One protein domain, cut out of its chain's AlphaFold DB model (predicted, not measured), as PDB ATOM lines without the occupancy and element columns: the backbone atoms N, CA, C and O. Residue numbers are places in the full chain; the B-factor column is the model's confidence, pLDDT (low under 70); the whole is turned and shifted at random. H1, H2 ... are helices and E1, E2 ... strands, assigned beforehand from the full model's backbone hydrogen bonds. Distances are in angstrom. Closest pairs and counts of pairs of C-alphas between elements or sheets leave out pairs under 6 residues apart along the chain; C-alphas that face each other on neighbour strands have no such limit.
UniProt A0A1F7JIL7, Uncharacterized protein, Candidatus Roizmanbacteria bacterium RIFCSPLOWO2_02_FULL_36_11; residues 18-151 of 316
ATOM      1  N   ILE A  18      38.444 125.385 115.756       91.50
ATOM      2  CA  ILE A  18      39.114 126.669 115.981       91.50
ATOM      3  C   ILE A  18      38.226 127.571 116.841       91.50
ATOM      4  O   ILE A  18      37.039 127.741 116.562       91.50
ATOM      5  N   TYR A  19      38.823 128.173 117.865       91.12
ATOM      6  CA  TYR A  19      38.213 129.136 118.767       91.12
ATOM      7  C   TYR A  19      39.031 130.423 118.741       91.12
ATOM      8  O   TYR A  19      40.233 130.403 118.999       91.12
ATOM      9  N   GLN A  20      38.362 131.539 118.467       89.12
ATOM     10  CA  GLN A  20      38.941 132.866 118.634       89.12
ATOM     11  C   GLN A  20      38.583 133.367 120.034       89.12
ATOM     12  O   GLN A  20      37.415 133.356 120.439       89.12
ATOM     13  N   ILE A  21      39.597 133.762 120.793       89.19
ATOM     14  CA  ILE A  21      39.433 134.389 122.106       89.19
ATOM     15  C   ILE A  21      39.876 135.854 122.031       89.19
ATOM     16  O   ILE A  21      40.679 136.193 121.163       89.19
ATOM     17  N   PRO A  22      39.382 136.736 122.918       84.62
ATOM     18  CA  PRO A  22      39.818 138.127 122.930       84.62
ATOM     19  C   PRO A  22      41.329 138.252 123.128       84.62
ATOM     20  O   PRO A  22      41.903 137.529 123.948       84.62
ATOM     21  N   TYR A  23      41.946 139.213 122.440       82.25
ATOM     22  CA  TYR A  23      43.364 139.511 122.610       82.25
ATOM     23  C   TYR A  23      43.701 139.844 124.072       82.25
ATOM     24  O   TYR A  23      43.083 140.713 124.698       82.25
ATOM     25  N   GLN A  24      44.700 139.144 124.606       80.50
ATOM     26  CA  GLN A  24      45.287 139.363 125.925       80.50
ATOM     27  C   GLN A  24      46.787 139.094 125.815       80.50
ATOM     28  O   GLN A  24      47.179 137.995 125.430       80.50
ATOM     29  N   SER A  25      47.609 140.089 126.151       71.19
ATOM     30  CA  SER A  25      49.070 140.016 126.008       71.19
ATOM     31  C   SER A  25      49.730 139.011 126.954       71.19
ATOM     32  O   SER A  25      50.752 138.435 126.606       71.19
ATOM     33  N   ASP A  26      49.133 138.779 128.128       77.69
ATOM     34  CA  ASP A  26      49.710 137.957 129.194       77.69
ATOM     35  C   ASP A  26      48.791 136.778 129.542       77.69
ATOM     36  O   ASP A  26      48.210 136.718 130.627       77.69
ATOM     37  N   MET A  27      48.618 135.833 128.614       87.88
ATOM     38  CA  MET A  27      47.882 134.601 128.912       87.88
ATOM     39  C   MET A  27      48.791 133.548 129.541       87.88
ATOM     40  O   MET A  27      49.890 133.277 129.058       87.88
ATOM     41  N   SER A  28      48.331 132.908 130.615       92.56
ATOM     42  CA  SER A  28      48.970 131.701 131.144       92.56
ATOM     43  C   SER A  28      48.321 130.435 130.596       92.56
ATOM     44  O   SER A  28      47.156 130.426 130.180       92.56
ATOM     45  N   ALA A  29      49.048 129.318 130.668       93.00
ATOM     46  CA  ALA A  29      48.480 128.011 130.354       93.00
ATOM     47  C   ALA A  29      47.239 127.709 131.218       93.00
ATOM     48  O   ALA A  29      46.316 127.033 130.765       93.00
ATOM     49  N   ASP A  30      47.179 128.208 132.456       92.88
ATOM     50  CA  ASP A  30      46.017 128.031 133.330       92.88
ATOM     51  C   ASP A  30      44.810 128.860 132.878       92.88
ATOM     52  O   ASP A  30      43.676 128.387 132.986       92.88
ATOM     53  N   ASP A  31      45.023 130.060 132.334       93.19
ATOM     54  CA  ASP A  31      43.940 130.884 131.789       93.19
ATOM     55  C   ASP A  31      43.288 130.199 130.590       93.19
ATOM     56  O   ASP A  31      42.067 130.037 130.560       93.19
ATOM     57  N   ILE A  32      44.102 129.689 129.662       92.56
ATOM     58  CA  ILE A  32      43.632 128.916 128.504       92.56
ATOM     59  C   ILE A  32      42.892 127.665 128.976       92.56
ATOM     60  O   ILE A  32      41.802 127.344 128.494       92.56
ATOM     61  N   ARG A  33      43.439 126.966 129.975       93.38
ATOM     62  CA  ARG A  33      42.836 125.736 130.483       93.38
ATOM     63  C   ARG A  33      41.460 125.960 131.109       93.38
ATOM     64  O   ARG A  33      40.578 125.113 130.945       93.38
ATOM     65  N   ARG A  34      41.244 127.091 131.786       93.12
ATOM     66  CA  ARG A  34      39.938 127.460 132.368       93.12
ATOM     67  C   ARG A  34      38.855 127.674 131.313       93.12
ATOM     68  O   ARG A  34      37.687 127.455 131.624       93.12
ATOM     69  N   LEU A  35      39.222 128.069 130.094       91.69
ATOM     70  CA  LEU A  35      38.280 128.236 128.982       91.69
ATOM     71  C   LEU A  35      37.810 126.885 128.417       91.69
ATOM     72  O   LEU A  35      36.681 126.773 127.946       91.69
ATOM     73  N   PHE A  36      38.635 125.838 128.532       92.75
ATOM     74  CA  PHE A  36      38.368 124.510 127.967       92.75
ATOM     75  C   PHE A  36      38.538 123.368 128.993       92.75
ATOM     76  O   PHE A  36      39.276 122.405 128.744       92.75
ATOM     77  N   PRO A  37      37.825 123.400 130.137       90.25
ATOM     78  CA  PRO A  37      38.087 122.517 131.278       90.25
ATOM     79  C   PRO A  37      37.776 121.036 131.012       90.25
ATOM     80  O   PRO A  37      38.315 120.171 131.698       90.25
ATOM     81  N   ASN A  38      36.945 120.739 130.008       88.75
ATOM     82  CA  ASN A  38      36.437 119.393 129.707       88.75
ATOM     83  C   ASN A  38      37.165 118.695 128.545       88.75
ATOM     84  O   ASN A  38      36.668 117.709 128.003       88.75
ATOM     85  N   THR A  39      38.317 119.216 128.122       90.12
ATOM     86  CA  THR A  39      39.091 118.681 126.988       90.12
ATOM     87  C   THR A  39      40.357 117.990 127.479       90.12
ATOM     88  O   THR A  39      40.866 118.338 128.534       90.12
ATOM     89  N   ASN A  40      40.911 117.013 126.765       88.69
ATOM     90  CA  ASN A  40      42.171 116.392 127.216       88.69
ATOM     91  C   ASN A  40      43.395 117.265 126.911       88.69
ATOM     92  O   ASN A  40      44.387 117.198 127.626       88.69
ATOM     93  N   ALA A  41      43.313 118.068 125.853       94.44
ATOM     94  CA  ALA A  41      44.359 118.983 125.437       94.44
ATOM     95  C   ALA A  41      43.745 120.191 124.726       94.44
ATOM     96  O   ALA A  41      42.650 120.077 124.173       94.44
ATOM     97  N   VAL A  42      44.477 121.302 124.721       95.44
ATOM     98  CA  VAL A  42      44.156 122.541 123.997       95.44
ATOM     99  C   VAL A  42      45.415 122.981 123.267       95.44
ATOM    100  O   VAL A  42      46.474 123.001 123.885       95.44
ATOM    101  N   ILE A  43      45.317 123.322 121.986       96.12
ATOM    102  CA  ILE A  43      46.436 123.881 121.226       96.12
ATOM    103  C   ILE A  43      46.230 125.386 121.131       96.12
ATOM    104  O   ILE A  43      45.231 125.823 120.578       96.12
ATOM    105  N   ALA A  44      47.152 126.163 121.670       94.81
ATOM    106  CA  ALA A  44      47.203 127.608 121.538       94.81
ATOM    107  C   ALA A  44      48.229 127.973 120.467       94.81
ATOM    108  O   ALA A  44      49.331 127.421 120.453       94.81
ATOM    109  N   VAL A  45      47.822 128.833 119.542       93.88
ATOM    110  CA  VAL A  45      48.504 129.051 118.272       93.88
ATOM    111  C   VAL A  45      48.826 130.526 118.118       93.88
ATOM    112  O   VAL A  45      47.915 131.346 118.162       93.88
ATOM    113  N   ASP A  46      50.106 130.813 117.885       91.44
ATOM    114  CA  ASP A  46      50.622 132.125 117.474       91.44
ATOM    115  C   ASP A  46      50.478 133.252 118.508       91.44
ATOM    116  O   ASP A  46      50.297 134.415 118.166       91.44
ATOM    117  N   PHE A  47      50.554 132.909 119.795       88.19
ATOM    118  CA  PHE A  47      50.709 133.894 120.860       88.19
ATOM    119  C   PHE A  47      51.505 133.339 122.040       88.19
ATOM    120  O   PHE A  47      51.427 132.136 122.336       88.19
ATOM    121  N   PRO A  48      52.242 134.209 122.756       84.12
ATOM    122  CA  PRO A  48      53.053 133.795 123.886       84.12
ATOM    123  C   PRO A  48      52.177 133.282 125.033       84.12
ATOM    124  O   PRO A  48      51.177 133.895 125.414       84.12
ATOM    125  N   ILE A  49      52.589 132.158 125.620       88.56
ATOM    126  CA  ILE A  49      51.969 131.594 126.821       88.56
ATOM    127  C   ILE A  49      52.973 131.673 127.960       88.56
ATOM    128  O   ILE A  49      54.052 131.090 127.901       88.56
ATOM    129  N   SER A  50      52.591 132.363 129.026       85.94
ATOM    130  CA  SER A  50      53.406 132.449 130.233       85.94
ATOM    131  C   SER A  50      53.441 131.123 131.006       85.94
ATOM    132  O   SER A  50      52.445 130.394 131.104       85.94
ATOM    133  N   GLY A  51      54.600 130.847 131.610       82.88
ATOM    134  CA  GLY A  51      54.862 129.670 132.440       82.88
ATOM    135  C   GLY A  51      55.936 128.750 131.859       82.88
ATOM    136  O   GLY A  51      56.427 128.957 130.756       82.88
ATOM    137  N   GLU A  52      56.302 127.721 132.622       84.25
ATOM    138  CA  GLU A  52      57.272 126.709 132.192       84.25
ATOM    139  C   GLU A  52      56.558 125.587 131.421       84.25
ATOM    140  O   GLU A  52      55.763 124.829 131.992       84.25
ATOM    141  N   GLY A  53      56.833 125.500 130.119       88.25
ATOM    142  CA  GLY A  53      56.446 124.387 129.256       88.25
ATOM    143  C   GLY A  53      57.655 123.517 128.913       88.25
ATOM    144  O   GLY A  53      58.769 124.017 128.790       88.25
ATOM    145  N   GLU A  54      57.440 122.215 128.749       93.31
ATOM    146  CA  GLU A  54      58.476 121.302 128.256       93.31
ATOM    147  C   GLU A  54      58.557 121.394 126.723       93.31
ATOM    148  O   GLU A  54      57.503 121.473 126.082       93.31
ATOM    149  N   PRO A  55      59.751 121.354 126.107       93.50
ATOM    150  CA  PRO A  55      59.887 121.340 124.653       93.50
ATOM    151  C   PRO A  55      59.074 120.214 124.002       93.50
ATOM    152  O   PRO A  55      59.199 119.042 124.363       93.50
ATOM    153  N   LEU A  56      58.251 120.565 123.015       93.62
ATOM    154  CA  LEU A  56      57.543 119.614 122.168       93.62
ATOM    155  C   LEU A  56      58.351 119.414 120.886       93.62
ATOM    156  O   LEU A  56      58.499 120.349 120.098       93.62
ATOM    157  N   LEU A  57      58.864 118.200 120.686       94.25
ATOM    158  CA  LEU A  57      59.740 117.863 119.564       94.25
ATOM    159  C   LEU A  57      59.056 116.912 118.572       94.25
ATOM    160  O   LEU A  57      58.233 116.081 118.968       94.25
ATOM    161  N   THR A  58      59.439 116.988 117.298       92.31
ATOM    162  CA  THR A  58      59.165 115.927 116.313       92.31
ATOM    163  C   THR A  58      59.919 114.637 116.676       92.31
ATOM    164  O   THR A  58      60.859 114.673 117.477       92.31
ATOM    165  N   PRO A  59      59.566 113.476 116.086       89.75
ATOM    166  CA  PRO A  59      60.363 112.252 116.216       89.75
ATOM    167  C   PRO A  59      61.837 112.425 115.818       89.75
ATOM    168  O   PRO A  59      62.707 111.747 116.361       89.75
ATOM    169  N   GLU A  60      62.113 113.340 114.890       89.81
ATOM    170  CA  GLU A  60      63.448 113.699 114.409       89.81
ATOM    171  C   GLU A  60      64.191 114.668 115.349       89.81
ATOM    172  O   GLU A  60      65.401 114.843 115.205       89.81
ATOM    173  N   GLY A  61      63.503 115.238 116.343       90.12
ATOM    174  CA  GLY A  61      64.077 116.122 117.358       90.12
ATOM    175  C   GLY A  61      63.928 117.621 117.080       90.12
ATOM    176  O   GLY A  61      64.525 118.414 117.805       90.12
ATOM    177  N   ASP A  62      63.141 118.024 116.079       89.38
ATOM    178  CA  ASP A  62      62.902 119.437 115.770       89.38
ATOM    179  C   ASP A  62      61.897 120.050 116.751       89.38
ATOM    180  O   ASP A  62      60.827 119.480 116.978       89.38
ATOM    181  N   LEU A  63      62.201 121.228 117.305       90.75
ATOM    182  CA  LEU A  63      61.275 121.964 118.167       90.75
ATOM    183  C   LEU A  63      60.068 122.480 117.374       90.75
ATOM    184  O   LEU A  63      60.222 123.274 116.449       90.75
ATOM    185  N   ILE A  64      58.865 122.074 117.785       91.94
ATOM    186  CA  ILE A  64      57.589 122.504 117.183       91.94
ATOM    187  C   ILE A  64      56.704 123.305 118.142       91.94
ATOM    188  O   ILE A  64      55.647 123.794 117.744       91.94
ATOM    189  N   GLY A  65      57.108 123.435 119.405       92.12
ATOM    190  CA  GLY A  65      56.347 124.161 120.412       92.12
ATOM    191  C   GLY A  65      56.689 123.738 121.834       92.12
ATOM    192  O   GLY A  65      57.751 123.173 122.086       92.12
ATOM    193  N   HIS A  66      55.759 123.967 122.757       93.31
ATOM    194  CA  HIS A  66      55.898 123.601 124.166       93.31
ATOM    195  C   HIS A  66      54.643 122.900 124.684       93.31
ATOM    196  O   HIS A  66      53.520 123.266 124.339       93.31
ATOM    197  N   GLN A  67      54.815 121.907 125.551       95.00
ATOM    198  CA  GLN A  67      53.731 121.223 126.240       95.00
ATOM    199  C   GLN A  67      53.731 121.574 127.729       95.00
ATOM    200  O   GLN A  67      54.703 121.363 128.451       95.00
ATOM    201  N   PHE A  68      52.592 122.052 128.214       94.94
ATOM    202  CA  PHE A  68      52.375 122.385 129.614       94.94
ATOM    203  C   PHE A  68      51.717 121.217 130.356       94.94
ATOM    204  O   PHE A  68      50.909 120.462 129.807       94.94
ATOM    205  N   LYS A  69      52.011 121.096 131.657       91.50
ATOM    206  CA  LYS A  69      51.528 119.994 132.515       91.50
ATOM    207  C   LYS A  69      50.002 119.874 132.578       91.50
ATOM    208  O   LYS A  69      49.484 118.793 132.840       91.50
ATOM    209  N   ASN A  70      49.285 120.970 132.349       92.25
ATOM    210  CA  ASN A  70      47.825 121.020 132.381       92.25
ATOM    211  C   ASN A  70      47.164 120.653 131.030       92.25
ATOM    212  O   ASN A  70      45.948 120.778 130.892       92.25
ATOM    213  N   GLY A  71      47.940 120.186 130.044       93.44
ATOM    214  CA  GLY A  71      47.442 119.745 128.739       93.44
ATOM    215  C   GLY A  71      47.318 120.858 127.695       93.44
ATOM    216  O   GLY A  71      46.803 120.605 126.607       93.44
ATOM    217  N   VAL A  72      47.773 122.077 127.995       96.12
ATOM    218  CA  VAL A  72      47.952 123.110 126.968       96.12
ATOM    219  C   VAL A  72      49.203 122.799 126.151       96.12
ATOM    220  O   VAL A  72      50.244 122.438 126.696       96.12
ATOM    221  N   ILE A  73      49.090 122.929 124.838       95.75
ATOM    222  CA  ILE A  73      50.184 122.841 123.879       95.75
ATOM    223  C   ILE A  73      50.291 124.212 123.223       95.75
ATOM    224  O   ILE A  73      49.318 124.691 122.651       95.75
ATOM    225  N   SER A  74      51.452 124.845 123.318       94.56
ATOM    226  CA  SER A  74      51.778 126.057 122.576       94.56
ATOM    227  C   SER A  74      52.438 125.659 121.264       94.56
ATOM    228  O   SER A  74      53.450 124.961 121.281       94.56
ATOM    229  N   VAL A  75      51.866 126.096 120.148       94.50
ATOM    230  CA  VAL A  75      52.516 126.109 118.835       94.50
ATOM    231  C   VAL A  75      52.691 127.577 118.498       94.50
ATOM    232  O   VAL A  75      51.772 128.229 118.011       94.50
ATOM    233  N   ASP A  76      53.841 128.112 118.876       90.06
ATOM    234  CA  ASP A  76      54.099 129.540 118.841       90.06
ATOM    235  C   ASP A  76      55.564 129.803 118.521       90.06
ATOM    236  O   ASP A  76      56.476 129.163 119.062       90.06
ATOM    237  N   HIS A  77      55.758 130.768 117.639       85.62
ATOM    238  CA  HIS A  77      57.048 131.136 117.103       85.62
ATOM    239  C   HIS A  77      57.689 132.315 117.863       85.62
ATOM    240  O   HIS A  77      58.825 132.692 117.559       85.62
ATOM    241  N   HIS A  78      56.969 132.933 118.808       79.06
ATOM    242  CA  HIS A  78      57.432 134.083 119.594       79.06
ATOM    243  C   HIS A  78      58.257 133.683 120.822       79.06
ATOM    244  O   HIS A  78      58.853 134.546 121.465       79.06
ATOM    245  N   ASN A  79      58.314 132.390 121.145       72.25
ATOM    246  CA  ASN A  79      59.134 131.865 122.233       72.25
ATOM    247  C   ASN A  79      60.614 132.277 122.080       72.25
ATOM    248  O   ASN A  79      61.173 132.203 120.983       72.25
ATOM    249  N   ASP A  80      61.253 132.665 123.193       68.62
ATOM    250  CA  ASP A  80      62.662 133.095 123.282       68.62
ATOM    251  C   ASP A  80      63.637 131.895 123.102       68.62
ATOM    252  O   ASP A  80      64.428 131.563 123.985       68.62
ATOM    253  N   ASP A  81      63.581 131.226 121.945       75.38
ATOM    254  CA  ASP A  81      64.454 130.115 121.540       75.38
ATOM    255  C   ASP A  81      65.227 130.468 120.251       75.38
ATOM    256  O   ASP A  81      64.699 131.087 119.321       75.38
ATOM    257  N   LEU A  82      66.503 130.071 120.170       72.69
ATOM    258  CA  LEU A  82      67.360 130.339 119.006       72.69
ATOM    259  C   LEU A  82      66.827 129.709 117.710       72.69
ATOM    260  O   LEU A  82      67.040 130.267 116.631       72.69
ATOM    261  N   GLN A  83      66.135 128.572 117.799       77.69
ATOM    262  CA  GLN A  83      65.482 127.934 116.659       77.69
ATOM    263  C   GLN A  83      64.295 128.765 116.160       77.69
ATOM    264  O   GLN A  83      64.097 128.892 114.954       77.69
ATOM    265  N   MET A  84      63.552 129.403 117.065       77.94
ATOM    266  CA  MET A  84      62.416 130.267 116.717       77.94
ATOM    267  C   MET A  84      62.845 131.591 116.072       77.94
ATOM    268  O   MET A  84      62.036 132.263 115.435       77.94
ATOM    269  N   CYS A  85      64.126 131.952 116.178       70.88
ATOM    270  CA  CYS A  85      64.701 133.132 115.531       70.88
ATOM    271  C   CYS A  85      65.056 132.922 114.046       70.88
ATOM    272  O   CYS A  85      65.479 133.875 113.390       70.88
ATOM    273  N   GLN A  86      64.949 131.696 113.521       75.38
ATOM    274  CA  GLN A  86      65.352 131.387 112.149       75.38
ATOM    275  C   GLN A  86      64.368 131.983 111.117       75.38
ATOM    276  O   GLN A  86      63.155 131.950 111.330       75.38
ATOM    277  N   PRO A  87      64.853 132.485 109.964       71.75
ATOM    278  CA  PRO A  87      64.025 133.190 108.972       71.75
ATOM    279  C   PRO A  87      63.046 132.283 108.211       71.75
ATOM    280  O   PRO A  87      62.172 132.754 107.487       71.75
ATOM    281  N   ASN A  88      63.206 130.968 108.330       78.88
ATOM    282  CA  ASN A  88      62.331 129.962 107.738       78.88
ATOM    283  C   ASN A  88      61.340 129.368 108.750       78.88
ATOM    284  O   ASN A  88      60.687 128.377 108.423       78.88
ATOM    285  N   ILE A  89      61.239 129.939 109.954       84.88
ATOM    286  CA  ILE A  89      60.311 129.502 110.995       84.88
ATOM    287  C   ILE A  89      59.228 130.558 111.182       84.88
ATOM    288  O   ILE A  89      59.528 131.718 111.420       84.88
ATOM    289  N   CYS A  90      57.964 130.162 111.118       89.06
ATOM    290  CA  CYS A  90      56.796 130.914 111.582       89.06
ATOM    291  C   CYS A  90      55.803 129.922 112.212       89.06
ATOM    292  O   CYS A  90      56.000 128.707 112.139       89.06
ATOM    293  N   THR A  91      54.724 130.374 112.835       93.44
ATOM    294  CA  THR A  91      53.790 129.469 113.518       93.44
ATOM    295  C   THR A  91      53.167 128.481 112.531       93.44
ATOM    296  O   THR A  91      53.018 127.295 112.835       93.44
ATOM    297  N   THR A  92      52.911 128.906 111.291       95.31
ATOM    298  CA  THR A  92      52.443 128.011 110.225       95.31
ATOM    299  C   THR A  92      53.476 126.941 109.845       95.31
ATOM    300  O   THR A  92      53.076 125.821 109.518       95.31
ATOM    301  N   THR A  93      54.788 127.212 109.911       94.38
ATOM    302  CA  THR A  93      55.806 126.169 109.661       94.38
ATOM    303  C   THR A  93      55.833 125.145 110.791       94.38
ATOM    304  O   THR A  93      55.906 123.949 110.513       94.38
ATOM    305  N   LEU A  94      55.708 125.592 112.047       94.81
ATOM    306  CA  LEU A  94      55.642 124.708 113.218       94.81
ATOM    307  C   LEU A  94      54.385 123.826 113.167       94.81
ATOM    308  O   LEU A  94      54.452 122.607 113.329       94.81
ATOM    309  N   ALA A  95      53.238 124.426 112.836       95.75
ATOM    310  CA  ALA A  95      51.986 123.715 112.601       95.75
ATOM    311  C   ALA A  95      52.114 122.669 111.482       95.75
ATOM    312  O   ALA A  95      51.608 121.549 111.610       95.75
ATOM    313  N   TRP A  96      52.796 123.013 110.382       95.44
ATOM    314  CA  TRP A  96      53.077 122.077 109.295       95.44
ATOM    315  C   TRP A  96      53.916 120.892 109.786       95.44
ATOM    316  O   TRP A  96      53.536 119.744 109.553       95.44
ATOM    317  N   GLN A  97      55.017 121.153 110.495       94.69
ATOM    318  CA  GLN A  97      55.901 120.113 111.033       94.69
ATOM    319  C   GLN A  97      55.151 119.180 111.990       94.69
ATOM    320  O   GLN A  97      55.256 117.962 111.872       94.69
ATOM    321  N   MET A  98      54.312 119.738 112.866       94.62
ATOM    322  CA  MET A  98      53.440 118.969 113.757       94.62
ATOM    323  C   MET A  98      52.491 118.041 112.981       94.62
ATOM    324  O   MET A  98      52.291 116.884 113.355       94.62
ATOM    325  N   VAL A  99      51.900 118.520 111.882       92.69
ATOM    326  CA  VAL A  99      51.021 117.703 111.032       92.69
ATOM    327  C   VAL A  99      51.785 116.580 110.331       92.69
ATOM    328  O   VAL A  99      51.299 115.448 110.338       92.69
ATOM    329  N   GLU A 100      52.948 116.867 109.746       93.06
ATOM    330  CA  GLU A 100      53.760 115.863 109.040       93.06
ATOM    331  C   GLU A 100      54.331 114.806 109.995       93.06
ATOM    332  O   GLU A 100      54.389 113.630 109.641       93.06
ATOM    333  N   ALA A 101      54.631 115.184 111.241       93.50
ATOM    334  CA  ALA A 101      55.018 114.266 112.313       93.50
ATOM    335  C   ALA A 101      53.864 113.358 112.800       93.50
ATOM    336  O   ALA A 101      54.032 112.566 113.728       93.50
ATOM    337  N   GLY A 102      52.664 113.471 112.216       90.69
ATOM    338  CA  GLY A 102      51.494 112.680 112.601       90.69
ATOM    339  C   GLY A 102      50.829 113.142 113.900       90.69
ATOM    340  O   GLY A 102      49.972 112.438 114.432       90.69
ATOM    341  N   MET A 103      51.169 114.334 114.398       91.19
ATOM    342  CA  MET A 103      50.669 114.893 115.660       91.19
ATOM    343  C   MET A 103      49.446 115.802 115.463       91.19
ATOM    344  O   MET A 103      49.142 116.649 116.298       91.19
ATOM    345  N   ARG A 104      48.723 115.645 114.349       89.31
ATOM    346  CA  ARG A 104      47.552 116.470 114.027       89.31
ATOM    347  C   ARG A 104      46.469 116.356 115.122       89.31
ATOM    348  O   ARG A 104      46.147 115.236 115.534       89.31
ATOM    349  N   PRO A 105      45.853 117.473 115.565       90.31
ATOM    350  CA  PRO A 105      44.789 117.432 116.565       90.31
ATOM    351  C   PRO A 105      43.590 116.604 116.109       90.31
ATOM    352  O   PRO A 105      43.173 116.638 114.950       90.31
ATOM    353  N   ASN A 106      42.985 115.887 117.054       88.75
ATOM    354  CA  ASN A 106      41.709 115.219 116.822       88.75
ATOM    355  C   ASN A 106      40.539 116.208 116.983       88.75
ATOM    356  O   ASN A 106      40.703 117.295 117.529       88.75
ATOM    357  N   LYS A 107      39.330 115.796 116.575       85.56
ATOM    358  CA  LYS A 107      38.118 116.636 116.623       85.56
ATOM    359  C   LYS A 107      37.773 117.230 117.996       85.56
ATOM    360  O   LYS A 107      37.086 118.236 118.072       85.56
ATOM    361  N   LYS A 108      38.220 116.614 119.090       86.00
ATOM    362  CA  LYS A 108      37.926 117.066 120.458       86.00
ATOM    363  C   LYS A 108      38.997 117.992 121.035       86.00
ATOM    364  O   LYS A 108      38.868 118.379 122.193       86.00
ATOM    365  N   THR A 109      40.053 118.290 120.282       92.56
ATOM    366  CA  THR A 109      41.137 119.183 120.699       92.56
ATOM    367  C   THR A 109      40.847 120.591 120.173       92.56
ATOM    368  O   THR A 109      40.908 120.784 118.958       92.56
ATOM    369  N   PRO A 110      40.530 121.569 121.041       93.94
ATOM    370  CA  PRO A 110      40.394 122.960 120.633       93.94
ATOM    371  C   PRO A 110      41.722 123.507 120.116       93.94
ATOM    372  O   PRO A 110      42.774 123.238 120.702       93.94
ATOM    373  N   ILE A 111      41.647 124.288 119.049       95.00
ATOM    374  CA  ILE A 111      42.717 125.125 118.518       95.00
ATOM    375  C   ILE A 111      42.327 126.562 118.843       95.00
ATOM    376  O   ILE A 111      41.231 126.991 118.503       95.00
ATOM    377  N   VAL A 112      43.185 127.290 119.535       93.94
ATOM    378  CA  VAL A 112      42.889 128.609 120.082       93.94
ATOM    379  C   VAL A 112      43.825 129.613 119.446       93.94
ATOM    380  O   VAL A 112      45.033 129.403 119.454       93.94
ATOM    381  N   ILE A 113      43.256 130.698 118.937       92.50
ATOM    382  CA  ILE A 113      43.971 131.886 118.460       92.50
ATOM    383  C   ILE A 113      43.422 133.113 119.188       92.50
ATOM    384  O   ILE A 113      42.248 133.140 119.573       92.50
ATOM    385  N   ASN A 114      44.254 134.131 119.366       87.94
ATOM    386  CA  ASN A 114      43.864 135.437 119.913       87.94
ATOM    387  C   ASN A 114      44.290 136.613 118.998       87.94
ATOM    388  O   ASN A 114      44.108 137.774 119.367       87.94
ATOM    389  N   HIS A 115      44.850 136.285 117.829       83.00
ATOM    390  CA  HIS A 115      45.323 137.175 116.775       83.00
ATOM    391  C   HIS A 115      44.711 136.775 115.422       83.00
ATOM    392  O   HIS A 115      44.198 135.664 115.248       83.00
ATOM    393  N   HIS A 116      44.733 137.707 114.467       85.88
ATOM    394  CA  HIS A 116      44.044 137.608 113.167       85.88
ATOM    395  C   HIS A 116      44.979 137.880 111.993       85.88
ATOM    396  O   HIS A 116      44.523 137.942 110.846       85.88
ATOM    397  N   ASP A 117      46.271 138.036 112.276       88.81
ATOM    398  CA  ASP A 117      47.267 138.220 111.245       88.81
ATOM    399  C   ASP A 117      47.370 136.950 110.376       88.81
ATOM    400  O   ASP A 117      46.856 135.874 110.726       88.81
ATOM    401  N   PRO A 118      48.001 137.051 109.196       92.31
ATOM    402  CA  PRO A 118      48.057 135.926 108.284       92.31
ATOM    403  C   PRO A 118      48.639 134.637 108.888       92.31
ATOM    404  O   PRO A 118      48.136 133.569 108.541       92.31
ATOM    405  N   ASP A 119      49.647 134.689 109.765       92.50
ATOM    406  CA  ASP A 119      50.280 133.481 110.313       92.50
ATOM    407  C   ASP A 119      49.339 132.762 111.292       92.50
ATOM    408  O   ASP A 119      49.123 131.551 111.165       92.50
ATOM    409  N   SER A 120      48.658 133.508 112.164       92.88
ATOM    410  CA  SER A 120      47.605 133.004 113.059       92.88
ATOM    411  C   SER A 120      46.478 132.287 112.309       92.88
ATOM    412  O   SER A 120      46.082 131.167 112.651       92.88
ATOM    413  N   ILE A 121      45.957 132.904 111.242       94.31
ATOM    414  CA  ILE A 121      44.883 132.303 110.440       94.31
ATOM    415  C   ILE A 121      45.380 131.032 109.737       94.31
ATOM    416  O   ILE A 121      44.720 129.990 109.785       94.31
ATOM    417  N   LEU A 122      46.525 131.109 109.051       95.38
ATOM    418  CA  LEU A 122      47.030 130.030 108.198       95.38
ATOM    419  C   LEU A 122      47.456 128.799 109.012       95.38
ATOM    420  O   LEU A 122      47.153 127.669 108.612       95.38
ATOM    421  N   SER A 123      48.087 129.001 110.166       95.31
ATOM    422  CA  SER A 123      48.466 127.937 111.101       95.31
ATOM    423  C   SER A 123      47.248 127.214 111.688       95.31
ATOM    424  O   SER A 123      47.185 125.979 111.650       95.31
ATOM    425  N   ALA A 124      46.228 127.952 112.141       94.69
ATOM    426  CA  ALA A 124      44.994 127.373 112.673       94.69
ATOM    427  C   ALA A 124      44.227 126.574 111.603       94.69
ATOM    428  O   ALA A 124      43.759 125.455 111.854       94.69
ATOM    429  N   VAL A 125      44.152 127.099 110.375       93.81
ATOM    430  CA  VAL A 125      43.593 126.389 109.212       93.81
ATOM    431  C   VAL A 125      44.330 125.070 108.980       93.81
ATOM    432  O   VAL A 125      43.688 124.031 108.825       93.81
ATOM    433  N   LEU A 126      45.664 125.094 108.987       94.12
ATOM    434  CA  LEU A 126      46.480 123.917 108.710       94.12
ATOM    435  C   LEU A 126      46.307 122.831 109.784       94.12
ATOM    436  O   LEU A 126      46.153 121.653 109.442       94.12
ATOM    437  N   LEU A 127      46.294 123.209 111.067       94.12
ATOM    438  CA  LEU A 127      46.084 122.286 112.191       94.12
ATOM    439  C   LEU A 127      44.680 121.671 112.176       94.12
ATOM    440  O   LEU A 127      44.526 120.465 112.378       94.12
ATOM    441  N   SER A 128      43.662 122.485 111.893       92.38
ATOM    442  CA  SER A 128      42.262 122.047 111.816       92.38
ATOM    443  C   SER A 128      41.937 121.257 110.546       92.38
ATOM    444  O   SER A 128      40.856 120.684 110.439       92.38
ATOM    445  N   GLY A 129      42.824 121.219 109.549       89.75
ATOM    446  CA  GLY A 129      42.541 120.559 108.275       89.75
ATOM    447  C   GLY A 129      41.493 121.267 107.413       89.75
ATOM    448  O   GLY A 129      40.974 120.669 106.465       89.75
ATOM    449  N   MET A 130      41.149 122.512 107.744       89.00
ATOM    450  CA  MET A 130      40.094 123.263 107.072       89.00
ATOM    451  C   MET A 130      40.471 123.686 105.648       89.00
ATOM    452  O   MET A 130      39.590 123.983 104.841       89.00
ATOM    453  N   GLU A 131      41.758 123.622 105.291       86.88
ATOM    454  CA  GLU A 131      42.218 123.796 103.916       86.88
ATOM    455  C   GLU A 131      41.550 122.804 102.961       86.88
ATOM    456  O   GLU A 131      41.404 123.111 101.780       86.88
ATOM    457  N   GLY A 132      41.146 121.621 103.447       83.38
ATOM    458  CA  GLY A 132      40.323 120.663 102.702       83.38
ATOM    459  C   GLY A 132      40.882 120.265 101.329       83.38
ATOM    460  O   GLY A 132      40.114 119.937 100.428       83.38
ATOM    461  N   GLY A 133      42.203 120.359 101.136       83.25
ATOM    462  CA  GLY A 133      42.869 120.127  99.850       83.25
ATOM    463  C   GLY A 133      42.680 121.229  98.795       83.25
ATOM    464  O   GLY A 133      43.101 121.050  97.655       83.25
ATOM    465  N   LEU A 134      42.080 122.373  99.143       84.81
ATOM    466  CA  LEU A 134      41.864 123.512  98.233       84.81
ATOM    467  C   LEU A 134      43.160 124.162  97.760       84.81
ATOM    468  O   LEU A 134      43.227 124.774  96.692       84.81
ATOM    469  N   VAL A 135      44.190 124.044  98.582       87.12
ATOM    470  CA  VAL A 135      45.525 124.550  98.338       87.12
ATOM    471  C   VAL A 135      46.500 123.551  98.935       87.12
ATOM    472  O   VAL A 135      46.230 122.939  99.971       87.12
ATOM    473  N   LYS A 136      47.620 123.333  98.247       89.50
ATOM    474  CA  LYS A 136      48.687 122.518  98.812       89.50
ATOM    475  C   LYS A 136      49.201 123.229 100.062       89.50
ATOM    476  O   LYS A 136      49.402 124.438 100.046       89.50
ATOM    477  N   ARG A 137      49.377 122.494 101.154       90.12
ATOM    478  CA  ARG A 137      49.719 123.085 102.450       90.12
ATOM    479  C   ARG A 137      51.073 123.849 102.405       90.12
ATOM    480  O   ARG A 137      51.251 124.794 103.157       90.12
ATOM    481  N   ASP A 138      51.986 123.508 101.483       90.94
ATOM    482  CA  ASP A 138      53.315 124.127 101.330       90.94
ATOM    483  C   ASP A 138      53.166 125.570 100.844       90.94
ATOM    484  O   ASP A 138      53.947 126.448 101.185       90.94
ATOM    485  N   LYS A 139      52.083 125.833 100.111       92.50
ATOM    486  CA  LYS A 139      51.665 127.164  99.690       92.50
ATOM    487  C   LYS A 139      51.055 127.985 100.829       92.50
ATOM    488  O   LYS A 139      51.183 129.202 100.792       92.50
ATOM    489  N   LEU A 140      50.437 127.360 101.836       91.38
ATOM    490  CA  LEU A 140      50.013 128.072 103.054       91.38
ATOM    491  C   LEU A 140      51.230 128.465 103.894       91.38
ATOM    492  O   LEU A 140      51.331 129.614 104.304       91.38
ATOM    493  N   VAL A 141      52.183 127.541 104.057       92.75
ATOM    494  CA  VAL A 141      53.468 127.806 104.723       92.75
ATOM    495  C   VAL A 141      54.218 128.941 104.029       92.75
ATOM    496  O   VAL A 141      54.663 129.881 104.675       92.75
ATOM    497  N   GLU A 142      54.306 128.903 102.700       92.75
ATOM    498  CA  GLU A 142      54.948 129.968 101.934       92.75
ATOM    499  C   GLU A 142      54.236 131.318 102.106       92.75
ATOM    500  O   GLU A 142      54.901 132.340 102.250       92.75
ATOM    501  N   ALA A 143      52.897 131.338 102.109       92.38
ATOM    502  CA  ALA A 143      52.138 132.563 102.347       92.38
ATOM    503  C   ALA A 143      52.448 133.163 103.725       92.38
ATOM    504  O   ALA A 143      52.699 134.363 103.805       92.38
ATOM    505  N   ALA A 144      52.486 132.322 104.761       91.38
ATOM    506  CA  ALA A 144      52.795 132.720 106.128       91.38
ATOM    507  C   ALA A 144      54.233 133.245 106.273       91.38
ATOM    508  O   ALA A 144      54.454 134.309 106.840       91.38
ATOM    509  N   LEU A 145      55.213 132.573 105.662       87.38
ATOM    510  CA  LEU A 145      56.596 133.059 105.631       87.38
ATOM    511  C   LEU A 145      56.722 134.400 104.894       87.38
ATOM    512  O   LEU A 145      57.497 135.263 105.293       87.38
ATOM    513  N   CYS A 146      55.957 134.604 103.821       86.12
ATOM    514  CA  CYS A 146      55.959 135.877 103.102       86.12
ATOM    515  C   CYS A 146      55.326 137.013 103.918       86.12
ATOM    516  O   CYS A 146      55.807 138.143 103.838       86.12
ATOM    517  N   SER A 147      54.257 136.746 104.675       85.88
ATOM    518  CA  SER A 147      53.649 137.745 105.562       85.88
ATOM    519  C   SER A 147      54.525 138.054 106.769       85.88
ATOM    520  O   SER A 147      54.657 139.221 107.142       85.88
ATOM    521  N   ASP A 148      55.133 137.025 107.348       79.56
ATOM    522  CA  ASP A 148      55.861 137.146 108.601       79.56
ATOM    523  C   ASP A 148      57.285 137.663 108.399       79.56
ATOM    524  O   ASP A 148      57.684 138.553 109.127       79.56
ATOM    525  N   HIS A 149      57.995 137.222 107.350       75.69
ATOM    526  CA  HIS A 149      59.402 137.589 107.084       75.69
ATOM    527  C   HIS A 149      59.600 138.489 105.861       75.69
ATOM    528  O   HIS A 149      60.727 138.750 105.436       75.69
ATOM    529  N   GLY A 150      58.513 138.903 105.206       73.00
ATOM    530  CA  GLY A 150      58.600 139.757 104.027       73.00
ATOM    531  C   GLY A 150      59.288 139.090 102.831       73.00
ATOM    532  O   GLY A 150      59.804 139.795 101.966       73.00
ATOM    533  N   VAL A 151      59.297 137.754 102.739       75.19
ATOM    534  CA  VAL A 151      59.832 137.014 101.580       75.19
ATOM    535  C   VAL A 151      58.963 137.262 100.341       75.19
ATOM    536  O   VAL A 151      57.780 137.604 100.419       75.19
TER     537      VAL A 151
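This is residues 18 to 151 of the 316 residues of an uncharacterized protein of Candidatus Roizmanbacteria bacterium RIFCSPLOWO2_02_FULL_36_11 (UniProt A0A1F7JIL7). What shape is this? A twisted six-stranded sheet has H1 across one face and a bundle of three helices on its other side: H2 and H3 pack on the sheet, and H4 packs on both of them, away from it. What makes it? The printed part has 134 residues, with four named helices and six named strands in the order E1 H1 E2 E3 E4 E5 H2 E6 H3 H4; the sheet, E1 E6 E2 E5 E4 E3, is mixed. The class is mixed, helices and strands, though 64 residues, under half, are in named elements. How large? It is compact and rounded, with a radius of gyration of the C-alphas of 13.6 A and spans of 36 by 33 by 31 A.

Where are the strands? E1 is residues 18 to 20, beginning at C-alpha 18 (39.114, 126.669, 115.981); E6 is 111 to 113, E2 42 to 45, E5 72 to 75, E4 63 to 67 and E3 54 to 57. E4 is 11.1 A from first to last C-alpha. Where are the helices? H1 is residues 29 to 35, 10.3 A; H2 91 to 100, 14.3 A; H3 118 to 128, 15.4 A; and H4 137 to 149, 18.0 A, ending at C-alpha 149 (59.402, 137.589, 107.084).

How do strands pair? E1 and E6, E6 and E2, and E2 and E5 are parallel neighbours, with N 19 and O 111 at 2.8 A, N 112 and O 43 at 2.7 A, and N 44 and O 73 at 2.8 A. E3, E4 and E5 form a meander of two hairpins, each strand the antiparallel neighbour of the one before; N 56 and O 65, and N 74 and O 66, are 2.8 A apart. Which helices are on the sheet? H1 and H3 are on its two faces, making three layers, each at a height of 8.5 A; the closest C-alphas of H1 and E5 are Ala 29 and Val 72, 6.0 A, and those of H3 and E6 are Ile 113 and Ser 120, 6.6 A. H2, on the opposite face from H1, is 5.5 A over the sheet, its closest C-alphas to E4 being Leu 94 and Ile 64, 4.9 A. How do H2, H3 and H4 form their bundle? H2 and H3 touch at C-alphas Thr 92 and Ser 123, 4.1 A, the same way at a shallow tilt of 19 degrees; H3 and H4, a helical hairpin, touch at Asp 119 and Ala 144, 4.9 A. In H1, H2, H3 and H4 every O i to N i+4 pair is within hydrogen-bond range.

How far does it reach? The two C-alphas farthest apart, of Asn 38 and Val 151, are 40.6 A apart. Is it continuous? The printed part has no cut, and the one long link is E5 to H2. Where is confidence low? Residue 80 is under 70.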